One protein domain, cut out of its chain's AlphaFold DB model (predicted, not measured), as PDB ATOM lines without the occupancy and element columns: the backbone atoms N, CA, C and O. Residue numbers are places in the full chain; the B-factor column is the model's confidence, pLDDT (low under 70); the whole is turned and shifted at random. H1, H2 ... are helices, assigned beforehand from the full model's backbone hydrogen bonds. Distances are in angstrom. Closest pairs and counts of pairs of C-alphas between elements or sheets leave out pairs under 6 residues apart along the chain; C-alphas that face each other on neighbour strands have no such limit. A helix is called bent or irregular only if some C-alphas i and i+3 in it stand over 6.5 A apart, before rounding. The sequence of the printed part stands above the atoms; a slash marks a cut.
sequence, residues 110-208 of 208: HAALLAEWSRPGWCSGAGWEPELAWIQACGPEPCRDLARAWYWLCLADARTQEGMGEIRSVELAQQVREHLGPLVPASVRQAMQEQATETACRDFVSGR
ATOM      1  N   HIS A 110     216.924 150.370  32.167       94.81
ATOM      2  CA  HIS A 110     215.722 149.806  32.774       94.81
ATOM      3  C   HIS A 110     214.955 150.819  33.627       94.81
ATOM      4  O   HIS A 110     213.732 150.738  33.678       94.81
ATOM      5  N   ALA A 111     215.629 151.795  34.241       94.81
ATOM      6  CA  ALA A 111     214.961 152.827  35.030       94.81
ATOM      7  C   ALA A 111     214.134 153.754  34.126       94.81
ATOM      8  O   ALA A 111     212.974 154.042  34.424       94.81
ATOM      9  N   ALA A 112     214.696 154.161  32.984       94.00
ATOM     10  CA  ALA A 112     213.965 154.943  31.993       94.00
ATOM     11  C   ALA A 112     212.795 154.156  31.385       94.00
ATOM     12  O   ALA A 112     211.712 154.714  31.218       94.00
ATOM     13  N   LEU A 113     212.989 152.868  31.073       94.19
ATOM     14  CA  LEU A 113     211.918 152.003  30.564       94.19
ATOM     15  C   LEU A 113     210.799 151.814  31.583       94.19
ATOM     16  O   LEU A 113     209.634 151.931  31.220       94.19
ATOM     17  N   LEU A 114     211.146 151.591  32.852       94.44
ATOM     18  CA  LEU A 114     210.180 151.496  33.937       94.44
ATOM     19  C   LEU A 114     209.346 152.778  34.017       94.44
ATOM     20  O   LEU A 114     208.128 152.707  33.925       94.44
ATOM     21  N   ALA A 115     209.991 153.947  34.079       93.00
ATOM     22  CA  ALA A 115     209.301 155.233  34.155       93.00
ATOM     23  C   ALA A 115     208.422 155.533  32.926       93.00
ATOM     24  O   ALA A 115     207.367 156.153  33.055       93.00
ATOM     25  N   GLU A 116     208.852 155.121  31.732       91.56
ATOM     26  CA  GLU A 116     208.123 155.332  30.481       91.56
ATOM     27  C   GLU A 116     206.914 154.400  30.357       91.56
ATOM     28  O   GLU A 116     205.818 154.858  30.036       91.56
ATOM     29  N   TRP A 117     207.096 153.107  30.624       91.88
ATOM     30  CA  TRP A 117     206.070 152.083  30.426       91.88
ATOM     31  C   TRP A 117     205.084 151.990  31.589       91.88
ATOM     32  O   TRP A 117     203.919 151.663  31.368       91.88
ATOM     33  N   SER A 118     205.497 152.340  32.810       89.62
ATOM     34  CA  SER A 118     204.603 152.433  33.970       89.62
ATOM     35  C   SER A 118     203.885 153.783  34.071       89.62
ATOM     36  O   SER A 118     203.225 154.056  35.077       89.62
ATOM     37  N   ARG A 119     204.080 154.686  33.101       88.44
ATOM     38  CA  ARG A 119     203.505 156.029  33.157       88.44
ATOM     39  C   ARG A 119     201.971 155.955  33.077       88.44
ATOM     40  O   ARG A 119     201.446 155.268  32.200       88.44
ATOM     41  N   PRO A 120     201.237 156.714  33.914       80.38
ATOM     42  CA  PRO A 120     199.785 156.833  33.785       80.38
ATOM     43  C   PRO A 120     199.385 157.354  32.391       80.38
ATOM     44  O   PRO A 120     199.944 158.347  31.919       80.38
ATOM     45  N   GLY A 121     198.425 156.696  31.734       77.06
ATOM     46  CA  GLY A 121     197.999 156.986  30.358       77.06
ATOM     47  C   GLY A 121     196.744 156.202  29.950       77.06
ATOM     48  O   GLY A 121     196.013 155.745  30.827       77.06
ATOM     49  N   TRP A 122     196.506 156.043  28.635       65.19
ATOM     50  CA  TRP A 122     195.348 155.301  28.095       65.19
ATOM     51  C   TRP A 122     195.264 153.875  28.647       65.19
ATOM     52  O   TRP A 122     194.176 153.441  28.938       65.19
ATOM     53  N   CYS A 123     196.383 153.197  28.909       76.25
ATOM     54  CA  CYS A 123     196.444 152.063  29.836       76.25
ATOM     55  C   CYS A 123     197.889 151.914  30.330       76.25
ATOM     56  O   CYS A 123     198.796 151.657  29.538       76.25
ATOM     57  N   SER A 124     198.130 152.088  31.632       83.38
ATOM     58  CA  SER A 124     199.487 151.965  32.191       83.38
ATOM     59  C   SER A 124     200.008 150.537  32.031       83.38
ATOM     60  O   SER A 124     199.295 149.584  32.352       83.38
ATOM     61  N   GLY A 125     201.251 150.394  31.574       85.31
ATOM     62  CA  GLY A 125     201.915 149.107  31.385       85.31
ATOM     63  C   GLY A 125     201.380 148.258  30.234       85.31
ATOM     64  O   GLY A 125     201.967 147.215  29.987       85.31
ATOM     65  N   ALA A 126     200.330 148.686  29.520       85.75
ATOM     66  CA  ALA A 126     199.668 147.864  28.510       85.75
ATOM     67  C   ALA A 126     200.635 147.347  27.446       85.75
ATOM     68  O   ALA A 126     201.269 148.107  26.707       85.75
ATOM     69  N   GLY A 127     200.718 146.024  27.381       83.31
ATOM     70  CA  GLY A 127     201.583 145.281  26.493       83.31
ATOM     71  C   GLY A 127     202.982 145.020  27.047       83.31
ATOM     72  O   GLY A 127     203.643 144.112  26.553       83.31
ATOM     73  N   TRP A 128     203.453 145.793  28.020       89.81
ATOM     74  CA  TRP A 128     204.801 145.702  28.589       89.81
ATOM     75  C   TRP A 128     204.814 145.046  29.966       89.81
ATOM     76  O   TRP A 128     205.838 145.075  30.645       89.81
ATOM     77  N   GLU A 129     203.678 144.521  30.429       92.88
ATOM     78  CA  GLU A 129     203.544 144.006  31.786       92.88
ATOM     79  C   GLU A 129     204.579 142.911  32.114       92.88
ATOM     80  O   GLU A 129     205.199 143.012  33.175       92.88
ATOM     81  N   PRO A 130     204.864 141.918  31.244       92.06
ATOM     82  CA  PRO A 130     205.905 140.925  31.523       92.06
ATOM     83  C   PRO A 130     207.316 141.522  31.620       92.06
ATOM     84  O   PRO A 130     208.090 141.142  32.499       92.06
ATOM     85  N   GLU A 131     207.666 142.474  30.756       93.81
ATOM     86  CA  GLU A 131     208.967 143.146  30.782       93.81
ATOM     87  C   GLU A 131     209.108 144.057  32.010       93.81
ATOM     88  O   GLU A 131     210.162 144.074  32.646       93.81
ATOM     89  N   LEU A 132     208.043 144.768  32.389       95.12
ATOM     90  CA  LEU A 132     207.968 145.544  33.629       95.12
ATOM     91  C   LEU A 132     208.138 144.640  34.854       95.12
ATOM     92  O   LEU A 132     208.935 144.954  35.740       95.12
ATOM     93  N   ALA A 133     207.452 143.494  34.876       96.06
ATOM     94  CA  ALA A 133     207.600 142.499  35.930       96.06
ATOM     95  C   ALA A 133     209.043 141.997  36.026       96.06
ATOM     96  O   ALA A 133     209.608 141.941  37.116       96.06
ATOM     97  N   TRP A 134     209.672 141.691  34.888       96.31
ATOM     98  CA  TRP A 134     211.061 141.249  34.861       96.31
ATOM     99  C   TRP A 134     212.021 142.318  35.392       96.31
ATOM    100  O   TRP A 134     212.883 141.997  36.209       96.31
ATOM    101  N   ILE A 135     211.866 143.589  34.989       96.44
ATOM    102  CA  ILE A 135     212.710 144.691  35.486       96.44
ATOM    103  C   ILE A 135     212.632 144.772  37.013       96.44
ATOM    104  O   ILE A 135     213.660 144.927  37.672       96.44
ATOM    105  N   GLN A 136     211.432 144.639  37.576       97.00
ATOM    106  CA  GLN A 136     211.212 144.790  39.012       97.00
ATOM    107  C   GLN A 136     211.498 143.522  39.829       97.00
ATOM    108  O   GLN A 136     211.701 143.616  41.036       97.00
ATOM    109  N   ALA A 137     211.558 142.349  39.199       96.56
ATOM    110  CA  ALA A 137     211.944 141.100  39.853       96.56
ATOM    111  C   ALA A 137     213.456 140.843  39.764       96.56
ATOM    112  O   ALA A 137     214.121 140.601  40.768       96.56
ATOM    113  N   CYS A 138     213.997 140.919  38.549       94.38
ATOM    114  CA  CYS A 138     215.322 140.412  38.191       94.38
ATOM    115  C   CYS A 138     216.293 141.515  37.747       94.38
ATOM    116  O   CYS A 138     217.490 141.259  37.602       94.38
ATOM    117  N   GLY A 139     215.798 142.731  37.505       92.56
ATOM    118  CA  GLY A 139     216.597 143.850  37.019       92.56
ATOM    119  C   GLY A 139     217.578 144.428  38.054       92.56
ATOM    120  O   GLY A 139     217.835 143.828  39.105       92.56
ATOM    121  N   PRO A 140     218.166 145.601  37.756       93.75
ATOM    122  CA  PRO A 140     219.092 146.291  38.650       93.75
ATOM    123  C   PRO A 140     218.455 146.608  40.006       93.75
ATOM    124  O   PRO A 140     217.289 146.991  40.051       93.75
ATOM    125  N   GLU A 141     219.240 146.532  41.087       95.19
ATOM    126  CA  GLU A 141     218.773 146.740  42.471       95.19
ATOM    127  C   GLU A 141     217.863 147.971  42.660       95.19
ATOM    128  O   GLU A 141     216.797 147.818  43.249       95.19
ATOM    129  N   PRO A 142     218.176 149.164  42.102       94.88
ATOM    130  CA  PRO A 142     217.337 150.351  42.294       94.88
ATOM    131  C   PRO A 142     215.943 150.262  41.657       94.88
ATOM    132  O   PRO A 142     215.077 151.074  41.963       94.88
ATOM    133  N   CYS A 143     215.740 149.330  40.725       95.12
ATOM    134  CA  CYS A 143     214.465 149.117  40.044       95.12
ATOM    135  C   CYS A 143     213.629 148.007  40.692       95.12
ATOM    136  O   CYS A 143     212.480 147.822  40.290       95.12
ATOM    137  N   ARG A 144     214.194 147.241  41.637       96.12
ATOM    138  CA  ARG A 144     213.539 146.050  42.179       96.12
ATOM    139  C   ARG A 144     212.388 146.413  43.106       96.12
ATOM    140  O   ARG A 144     212.536 147.201  44.032       96.12
ATOM    141  N   ASP A 145     211.253 145.775  42.862       97.06
ATOM    142  CA  ASP A 145     210.045 145.853  43.675       97.06
ATOM    143  C   ASP A 145     209.221 144.586  43.417       97.06
ATOM    144  O   ASP A 145     208.507 144.472  42.420       97.06
ATOM    145  N   LEU A 146     209.347 143.600  44.310       96.56
ATOM    146  CA  LEU A 146     208.740 142.280  44.118       96.56
ATOM    147  C   LEU A 146     207.206 142.328  44.136       96.56
ATOM    148  O   LEU A 146     206.556 141.567  43.419       96.56
ATOM    149  N   ALA A 147     206.620 143.225  44.936       96.56
ATOM    150  CA  ALA A 147     205.172 143.390  44.994       96.56
ATOM    151  C   ALA A 147     204.656 143.974  43.677       96.56
ATOM    152  O   ALA A 147     203.696 143.459  43.101       96.56
ATOM    153  N   ARG A 148     205.334 144.999  43.144       96.75
ATOM    154  CA  ARG A 148     204.968 145.574  41.846       96.75
ATOM    155  C   ARG A 148     205.237 144.630  40.684       96.75
ATOM    156  O   ARG A 148     204.403 144.556  39.786       96.75
ATOM    157  N   ALA A 149     206.306 143.842  40.738       97.06
ATOM    158  CA  ALA A 149     206.555 142.794  39.756       97.06
ATOM    159  C   ALA A 149     205.394 141.785  39.700       97.06
ATOM    160  O   ALA A 149     204.909 141.456  38.617       97.06
ATOM    161  N   TRP A 150     204.897 141.354  40.865       97.44
ATOM    162  CA  TRP A 150     203.731 140.471  40.950       97.44
ATOM    163  C   TRP A 150     202.454 141.146  40.432       97.44
ATOM    164  O   TRP A 150     201.708 140.540  39.668       97.44
ATOM    165  N   TYR A 151     202.231 142.418  40.777       96.88
ATOM    166  CA  TYR A 151     201.107 143.207  40.264       96.88
ATOM    167  C   TYR A 151     201.062 143.244  38.733       96.88
ATOM    168  O   TYR A 151     199.995 143.028  38.165       96.88
ATOM    169  N   TRP A 152     202.192 143.469  38.052       95.00
ATOM    170  CA  TRP A 152     202.215 143.482  36.585       95.00
ATOM    171  C   TRP A 152     201.826 142.130  35.986       95.00
ATOM    172  O   TRP A 152     201.049 142.090  35.037       95.00
ATOM    173  N   LEU A 153     202.293 141.020  36.565       94.06
ATOM    174  CA  LEU A 153     201.900 139.679  36.123       94.06
ATOM    175  C   LEU A 153     200.398 139.434  36.303       94.06
ATOM    176  O   LEU A 153     199.752 138.930  35.386       94.06
ATOM    177  N   CYS A 154     199.838 139.829  37.449       93.88
ATOM    178  CA  CYS A 154     198.400 139.753  37.701       93.88
ATOM    179  C   CYS A 154     197.601 140.643  36.740       93.88
ATOM    180  O   CYS A 154     196.521 140.260  36.296       93.88
ATOM    181  N   LEU A 155     198.119 141.828  36.404       92.56
ATOM    182  CA  LEU A 155     197.469 142.760  35.483       92.56
ATOM    183  C   LEU A 155     197.464 142.222  34.049       92.56
ATOM    184  O   LEU A 155     196.456 142.355  33.358       92.56
ATOM    185  N   ALA A 156     198.550 141.565  33.630       89.56
ATOM    186  CA  ALA A 156     198.634 140.880  32.341       89.56
ATOM    187  C   ALA A 156     197.574 139.770  32.209       89.56
ATOM    188  O   ALA A 156     196.973 139.617  31.144       89.56
ATOM    189  N   ASP A 157     197.317 139.027  33.291       89.19
ATOM    190  CA  ASP A 157     196.249 138.020  33.334       89.19
ATOM    191  C   ASP A 157     194.863 138.661  33.286       89.19
ATOM    192  O   ASP A 157     194.002 138.229  32.520       89.19
ATOM    193  N   ALA A 158     194.649 139.705  34.092       88.19
ATOM    194  CA  ALA A 158     193.352 140.360  34.228       88.19
ATOM    195  C   ALA A 158     192.902 141.079  32.946       88.19
ATOM    196  O   ALA A 158     191.709 141.140  32.674       88.19
ATOM    197  N   ARG A 159     193.841 141.594  32.140       84.12
ATOM    198  CA  ARG A 159     193.564 142.194  30.821       84.12
ATOM    199  C   ARG A 159     193.405 141.160  29.697       84.12
ATOM    200  O   ARG A 159     193.330 141.531  28.531       84.12
ATOM    201  N   THR A 160     193.319 139.870  30.027       65.06
ATOM    202  CA  THR A 160     192.991 138.790  29.081       65.06
ATOM    203  C   THR A 160     193.946 138.686  27.890       65.06
ATOM    204  O   THR A 160     193.496 138.713  26.762       65.06
ATOM    205  N   GLN A 161     195.264 138.544  28.081       54.00
ATOM    206  CA  GLN A 161     196.239 138.260  26.995       54.00
ATOM    207  C   GLN A 161     196.233 139.191  25.752       54.00
ATOM    208  O   GLN A 161     197.116 139.050  24.909       54.00
ATOM    209  N   GLU A 162     195.348 140.187  25.637       45.50
ATOM    210  CA  GLU A 162     195.268 141.140  24.521       45.50
ATOM    211  C   GLU A 162     196.547 141.996  24.435       45.50
ATOM    212  O   GLU A 162     196.903 142.507  23.373       45.50
ATOM    213  N   GLY A 163     197.306 142.066  25.537       47.53
ATOM    214  CA  GLY A 163     198.645 142.653  25.624       47.53
ATOM    215  C   GLY A 163     199.821 141.671  25.488       47.53
ATOM    216  O   GLY A 163     200.923 142.111  25.156       47.53
ATOM    217  N   MET A 164     199.626 140.357  25.666       51.50
ATOM    218  CA  MET A 164     200.677 139.325  25.543       51.50
ATOM    219  C   MET A 164     200.832 138.843  24.091       51.50
ATOM    220  O   MET A 164     200.979 137.655  23.822       51.50
ATOM    221  N   GLY A 165     200.784 139.766  23.129       47.44
ATOM    222  CA  GLY A 165     200.720 139.458  21.694       47.44
ATOM    223  C   GLY A 165     201.920 138.701  21.102       47.44
ATOM    224  O   GLY A 165     201.930 138.444  19.901       47.44
ATOM    225  N   GLU A 166     202.929 138.332  21.898       59.97
ATOM    226  CA  GLU A 166     204.084 137.554  21.451       59.97
ATOM    227  C   GLU A 166     204.369 136.380  22.400       59.97
ATOM    228  O   GLU A 166     204.457 136.551  23.616       59.97
ATOM    229  N   ILE A 167     204.611 135.191  21.827       58.06
ATOM    230  CA  ILE A 167     204.979 133.948  22.543       58.06
ATOM    231  C   ILE A 167     206.110 134.191  23.560       58.06
ATOM    232  O   ILE A 167     206.085 133.669  24.671       58.06
ATOM    233  N   ARG A 168     207.069 135.060  23.218       68.25
ATOM    234  CA  ARG A 168     208.218 135.397  24.073       68.25
ATOM    235  C   ARG A 168     207.841 136.149  25.351       68.25
ATOM    236  O   ARG A 168     208.503 135.961  26.365       68.25
ATOM    237  N   SER A 169     206.806 136.989  25.325       76.25
ATOM    238  CA  SER A 169     206.357 137.712  26.523       76.25
ATOM    239  C   SER A 169     205.586 136.786  27.471       76.25
ATOM    240  O   SER A 169     205.674 136.952  28.685       76.25
ATOM    241  N   VAL A 170     204.912 135.756  26.943       80.50
ATOM    242  CA  VAL A 170     204.287 134.687  27.746       80.50
ATOM    243  C   VAL A 170     205.349 133.842  28.453       80.50
ATOM    244  O   VAL A 170     205.266 133.626  29.661       80.50
ATOM    245  N   GLU A 171     206.380 133.408  27.724       86.94
ATOM    246  CA  GLU A 171     207.519 132.675  28.299       86.94
ATOM    247  C   GLU A 171     208.224 133.497  29.387       86.94
ATOM    248  O   GLU A 171     208.516 132.976  30.465       86.94
ATOM    249  N   LEU A 172     208.438 134.796  29.143       89.06
ATOM    250  CA  LEU A 172     209.007 135.713  30.129       89.06
ATOM    251  C   LEU A 172     208.131 135.808  31.385       89.06
ATOM    252  O   LEU A 172     208.643 135.695  32.497       89.06
ATOM    253  N   ALA A 173     206.815 135.975  31.225       90.00
ATOM    254  CA  ALA A 173     205.884 136.047  32.348       90.00
ATOM    255  C   ALA A 173     205.930 134.777  33.211       90.00
ATOM    256  O   ALA A 173     205.942 134.869  34.439       90.00
ATOM    257  N   GLN A 174     206.006 133.601  32.582       91.38
ATOM    258  CA  GLN A 174     206.112 132.324  33.286       91.38
ATOM    259  C   GLN A 174     207.423 132.215  34.077       91.38
ATOM    260  O   GLN A 174     207.397 131.892  35.265       91.38
ATOM    261  N   GLN A 175     208.557 132.565  33.464       92.94
ATOM    262  CA  GLN A 175     209.858 132.567  34.143       92.94
ATOM    263  C   GLN A 175     209.866 133.497  35.364       92.94
ATOM    264  O   GLN A 175     210.365 133.135  36.431       92.94
ATOM    265  N   VAL A 176     209.278 134.692  35.238       94.50
ATOM    266  CA  VAL A 176     209.195 135.647  36.352       94.50
ATOM    267  C   VAL A 176     208.272 135.124  37.459       94.50
ATOM    268  O   VAL A 176     208.592 135.287  38.635       94.50
ATOM    269  N   ARG A 177     207.165 134.441  37.131       93.94
ATOM    270  CA  ARG A 177     206.292 133.803  38.138       93.94
ATOM    271  C   ARG A 177     207.009 132.740  38.943       93.94
ATOM    272  O   ARG A 177     206.879 132.726  40.164       93.94
ATOM    273  N   GLU A 178     207.739 131.858  38.274       94.75
ATOM    274  CA  GLU A 178     208.501 130.792  38.927       94.75
ATOM    275  C   GLU A 178     209.557 131.371  39.867       94.75
ATOM    276  O   GLU A 178     209.718 130.890  40.989       94.75
ATOM    277  N   HIS A 179     210.207 132.460  39.452       94.69
ATOM    278  CA  HIS A 179     211.163 133.179  40.283       94.69
ATOM    279  C   HIS A 179     210.514 133.857  41.504       94.69
ATOM    280  O   HIS A 179     211.025 133.744  42.616       94.69
ATOM    281  N   LEU A 180     209.386 134.552  41.322       94.50
ATOM    282  CA  LEU A 180     208.729 135.324  42.384       94.50
ATOM    283  C   LEU A 180     207.884 134.476  43.341       94.50
ATOM    284  O   LEU A 180     207.718 134.853  44.500       94.50
ATOM    285  N   GLY A 181     207.340 133.350  42.880       90.94
ATOM    286  CA  GLY A 181     206.444 132.475  43.641       90.94
ATOM    287  C   GLY A 181     206.916 132.134  45.063       90.94
ATOM    288  O   GLY A 181     206.112 132.272  45.986       90.94
ATOM    289  N   PRO A 182     208.183 131.728  45.277       94.00
ATOM    290  CA  PRO A 182     208.709 131.464  46.618       94.00
ATOM    291  C   PRO A 182     209.106 132.729  47.400       94.00
ATOM    292  O   PRO A 182     209.269 132.656  48.615       94.00
ATOM    293  N   LEU A 183     209.279 133.875  46.732       94.38
ATOM    294  CA  LEU A 183     209.787 135.116  47.333       94.38
ATOM    295  C   LEU A 183     208.673 136.042  47.835       94.38
ATOM    296  O   LEU A 183     208.871 136.783  48.796       94.38
ATOM    297  N   VAL A 184     207.504 136.021  47.187       94.31
ATOM    298  CA  VAL A 184     206.386 136.916  47.512       94.31
ATOM    299  C   VAL A 184     205.395 136.213  48.454       94.31
ATOM    300  O   VAL A 184     204.791 135.203  48.072       94.31
ATOM    301  N   PRO A 185     205.152 136.746  49.671       95.88
ATOM    302  CA  PRO A 185     204.189 136.170  50.609       95.88
ATOM    303  C   PRO A 185     202.785 136.041  50.010       95.88
ATOM    304  O   PRO A 185     202.345 136.896  49.241       95.88
ATOM    305  N   ALA A 186     202.043 135.002  50.403       94.38
ATOM    306  CA  ALA A 186     200.695 134.745  49.887       94.38
ATOM    307  C   ALA A 186     199.733 135.935  50.072       94.38
ATOM    308  O   ALA A 186     198.978 136.246  49.155       94.38
ATOM    309  N   SER A 187     199.814 136.639  51.205       95.50
ATOM    310  CA  SER A 187     199.009 137.839  51.473       95.50
ATOM    311  C   SER A 187     199.286 138.970  50.478       95.50
ATOM    312  O   SER A 187     198.357 139.606  49.991       95.50
ATOM    313  N   VAL A 188     200.556 139.190  50.128       95.88
ATOM    314  CA  VAL A 188     200.959 140.194  49.132       95.88
ATOM    315  C   VAL A 188     200.492 139.775  47.742       95.88
ATOM    316  O   VAL A 188     199.946 140.596  47.011       95.88
ATOM    317  N   ARG A 189     200.641 138.491  47.388       95.25
ATOM    318  CA  ARG A 189     200.160 137.964  46.101       95.25
ATOM    319  C   ARG A 189     198.658 138.179  45.927       95.25
ATOM    320  O   ARG A 189     198.239 138.636  44.868       95.25
ATOM    321  N   GLN A 190     197.871 137.898  46.966       95.88
ATOM    322  CA  GLN A 190     196.427 138.124  46.955       95.88
ATOM    323  C   GLN A 190     196.086 139.614  46.814       95.88
ATOM    324  O   GLN A 190     195.322 139.975  45.924       95.88
ATOM    325  N   ALA A 191     196.699 140.484  47.621       97.19
ATOM    326  CA  ALA A 191     196.443 141.924  47.558       97.19
ATOM    327  C   ALA A 191     196.770 142.521  46.175       97.19
ATOM    328  O   ALA A 191     196.010 143.325  45.637       97.19
ATOM    329  N   MET A 192     197.885 142.105  45.564       97.38
ATOM    330  CA  MET A 192     198.272 142.559  44.224       97.38
ATOM    331  C   MET A 192     197.343 142.015  43.132       97.38
ATOM    332  O   MET A 192     197.058 142.734  42.175       97.38
ATOM    333  N   GLN A 193     196.837 140.787  43.282       95.75
ATOM    334  CA  GLN A 193     195.835 140.221  42.377       95.75
ATOM    335  C   GLN A 193     194.530 141.022  42.421       95.75
ATOM    336  O   GLN A 193     193.997 141.373  41.372       95.75
ATOM    337  N   GLU A 194     194.033 141.342  43.617       96.50
ATOM    338  CA  GLU A 194     192.824 142.154  43.802       96.50
ATOM    339  C   GLU A 194     192.997 143.547  43.181       96.50
ATOM    340  O   GLU A 194     192.165 143.979  42.379       96.50
ATOM    341  N   GLN A 195     194.129 144.207  43.452       96.25
ATOM    342  CA  GLN A 195     194.453 145.513  42.875       96.25
ATOM    343  C   GLN A 195     194.542 145.472  41.340       96.25
ATOM    344  O   GLN A 195     194.084 146.396  40.659       96.25
ATOM    345  N   ALA A 196     195.157 144.432  40.773       93.94
ATOM    346  CA  ALA A 196     195.282 144.265  39.330       93.94
ATOM    347  C   ALA A 196     193.918 144.062  38.660       93.94
ATOM    348  O   ALA A 196     193.622 144.732  37.669       93.94
ATOM    349  N   THR A 197     193.063 143.216  39.237       93.19
ATOM    350  CA  THR A 197     191.692 143.000  38.757       93.19
ATOM    351  C   THR A 197     190.867 144.285  38.821       93.19
ATOM    352  O   THR A 197     190.179 144.620  37.857       93.19
ATOM    353  N   GLU A 198     190.960 145.048  39.914       94.00
ATOM    354  CA  GLU A 198     190.278 146.342  40.027       94.00
ATOM    355  C   GLU A 198     190.775 147.330  38.963       94.00
ATOM    356  O   GLU A 198     189.975 148.020  38.329       94.00
ATOM    357  N   THR A 199     192.091 147.371  38.729       92.75
ATOM    358  CA  THR A 199     192.690 148.221  37.691       92.75
ATOM    359  C   THR A 199     192.144 147.856  36.311       92.75
ATOM    360  O   THR A 199     191.663 148.737  35.602       92.75
ATOM    361  N   ALA A 200     192.166 146.570  35.948       90.00
ATOM    362  CA  ALA A 200     191.673 146.090  34.659       90.00
ATOM    363  C   ALA A 200     190.176 146.386  34.468       90.00
ATOM    364  O   ALA A 200     189.773 146.872  33.415       90.00
ATOM    365  N   CYS A 201     189.362 146.173  35.505       89.50
ATOM    366  CA  CYS A 201     187.938 146.508  35.487       89.50
ATOM    367  C   CYS A 201     187.711 148.012  35.277       89.50
ATOM    368  O   CYS A 201     186.893 148.417  34.452       89.50
ATOM    369  N   ARG A 202     188.470 148.856  35.985       90.19
ATOM    370  CA  ARG A 202     188.390 150.313  35.844       90.19
ATOM    371  C   ARG A 202     188.766 150.765  34.440       90.19
ATOM    372  O   ARG A 202     188.096 151.648  33.909       90.19
ATOM    373  N   ASP A 203     189.814 150.186  33.864       88.19
ATOM    374  CA  ASP A 203     190.226 150.485  32.494       88.19
ATOM    375  C   ASP A 203     189.105 150.126  31.514       88.19
ATOM    376  O   ASP A 203     188.590 151.027  30.847       88.19
ATOM    377  N   PHE A 204     188.594 148.894  31.583       85.56
ATOM    378  CA  PHE A 204     187.480 148.422  30.758       85.56
ATOM    379  C   PHE A 204     186.240 149.328  30.845       85.56
ATOM    380  O   PHE A 204     185.724 149.782  29.826       85.56
ATOM    381  N   VAL A 205     185.780 149.657  32.059       87.56
ATOM    382  CA  VAL A 205     184.605 150.526  32.272       87.56
ATOM    383  C   VAL A 205     184.836 151.940  31.736       87.56
ATOM    384  O   VAL A 205     183.910 152.571  31.232       87.56
ATOM    385  N   SER A 206     186.066 152.449  31.827       84.94
ATOM    386  CA  SER A 206     186.418 153.774  31.308       84.94
ATOM    387  C   SER A 206     186.635 153.815  29.791       84.94
ATOM    388  O   SER A 206     186.899 154.891  29.254       84.94
ATOM    389  N   GLY A 207     186.515 152.673  29.105       76.81
ATOM    390  CA  GLY A 207     186.796 152.541  27.676       76.81
ATOM    391  C   GLY A 207     188.283 152.646  27.338       76.81
ATOM    392  O   GLY A 207     188.602 153.030  26.216       76.81
ATOM    393  N   ARG A 208     189.156 152.367  28.311       68.62
ATOM    394  CA  ARG A 208     190.617 152.344  28.196       68.62
ATOM    395  C   ARG A 208     191.126 150.961  27.813       68.62
ATOM    396  O   ARG A 208     190.551 149.974  28.315       68.62
TER     397      ARG A 208
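AT A GLANCE: This is residues 110 to 208 of the 208 residues of an uncharacterized protein of Xanthomonas sacchari (UniProt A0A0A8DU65). The long helix H5 packs across one side of H3, and on the other side of H3 lies H2, so that H2 and H3 form an antiparallel pair in the middle of a compact ball of helices. H4 crosses this pair at a slant, and the short H1 packs on H2 on the side away from H4. H2, H3 and H4 make an up-and-down bundle, three helices each running against the one before it in the chain. The printed part has 99 residues with five named helices, H1 to H5 in chain order, and no named strand, and the class is all helix. The whole is compact, with a radius of gyration of the C-alphas of 12.5 A, and its outline is rounded, with spans of 35, 30 and 26 A along the three main axes.

IN THESE COORDINATES: Start with the longest helix: find C-alpha 186 at (200.695, 134.745, 49.887), where H5, residues 186 to 205, begins. It runs 28.6 A to C-alpha 205 at (184.605, 150.526, 32.272). Next look at H3, residues 146 to 158, which measures 18.4 A from first to last C-alpha; its centre is nearest to the mean of the C-alphas, at 3.4 A. H2 covers residues 129 to 138 over 13.9 A, and H4 covers residues 167 to 180 over 20.2 A. Last, go to the first printed residue, where H1, residues 110 to 117, begins with C-alpha 110 at (215.722, 149.806, 32.774) and runs 10.2 A to C-alpha 117. No helix is bent or irregular.

HOW THE PARTS SIT: Begin at Ala 196 of H5 and look across to Leu 155 of H3: their C-alphas, 4.7 A apart, are the closest of the two helices, which have 24 pairs of C-alphas within 8 A. H5 and H3 touch at a steep tilt of 44 degrees and run the same way. From H3 move on to H2, which it touches at a shallow tilt of 20 degrees, opposite ways; the closest C-alphas are those of Ala 133 and Ala 149, 4.0 A apart, and the two helices form a helical hairpin. H2 and H3 are the hub, each touching three other helices. H4 touches H2 with Ala 173, whose C-alpha is 4.9 A from that of Pro 130, the closest pair; the two run the same way at 38 degrees, a tilt only just steep. The C-alpha of the same Ala 173 is 6.6 A from that of Leu 153, the closest pair of H3 and H4, which touch at a steep tilt of 42 degrees, run opposite ways and form another helical hairpin. H1 touches H2 and forms a helical hairpin with it, at a shallow tilt of 25 degrees, opposite ways; the closest C-alphas are those of Leu 114 and Leu 132, at 6.4 A. H1 is apart from H3, H4 and H5, and H5 is apart from H2 and H4. In the backbones of H1, H2, H3, H4 and H5 every O i to N i+4 pair is within hydrogen-bond range.

THE WHOLE: The two C-alphas farthest apart are those of Glu 141 and Val 205, at 35.9 A, while those of His 110 and Arg 208 are 25.6 A apart. The printed part has no cut, and residue 208 is the chain's last. The link from H1 to H2, 11 residues, is long; those from H2 to H3 and from H3 to H4 are short, and that from H4 to H5 is tight. The mean pLDDT of the printed part is 88.1; look for values under 70 at residue 122, residues 160 to 168, of which 167 and 168 belong to H4, and residue 208.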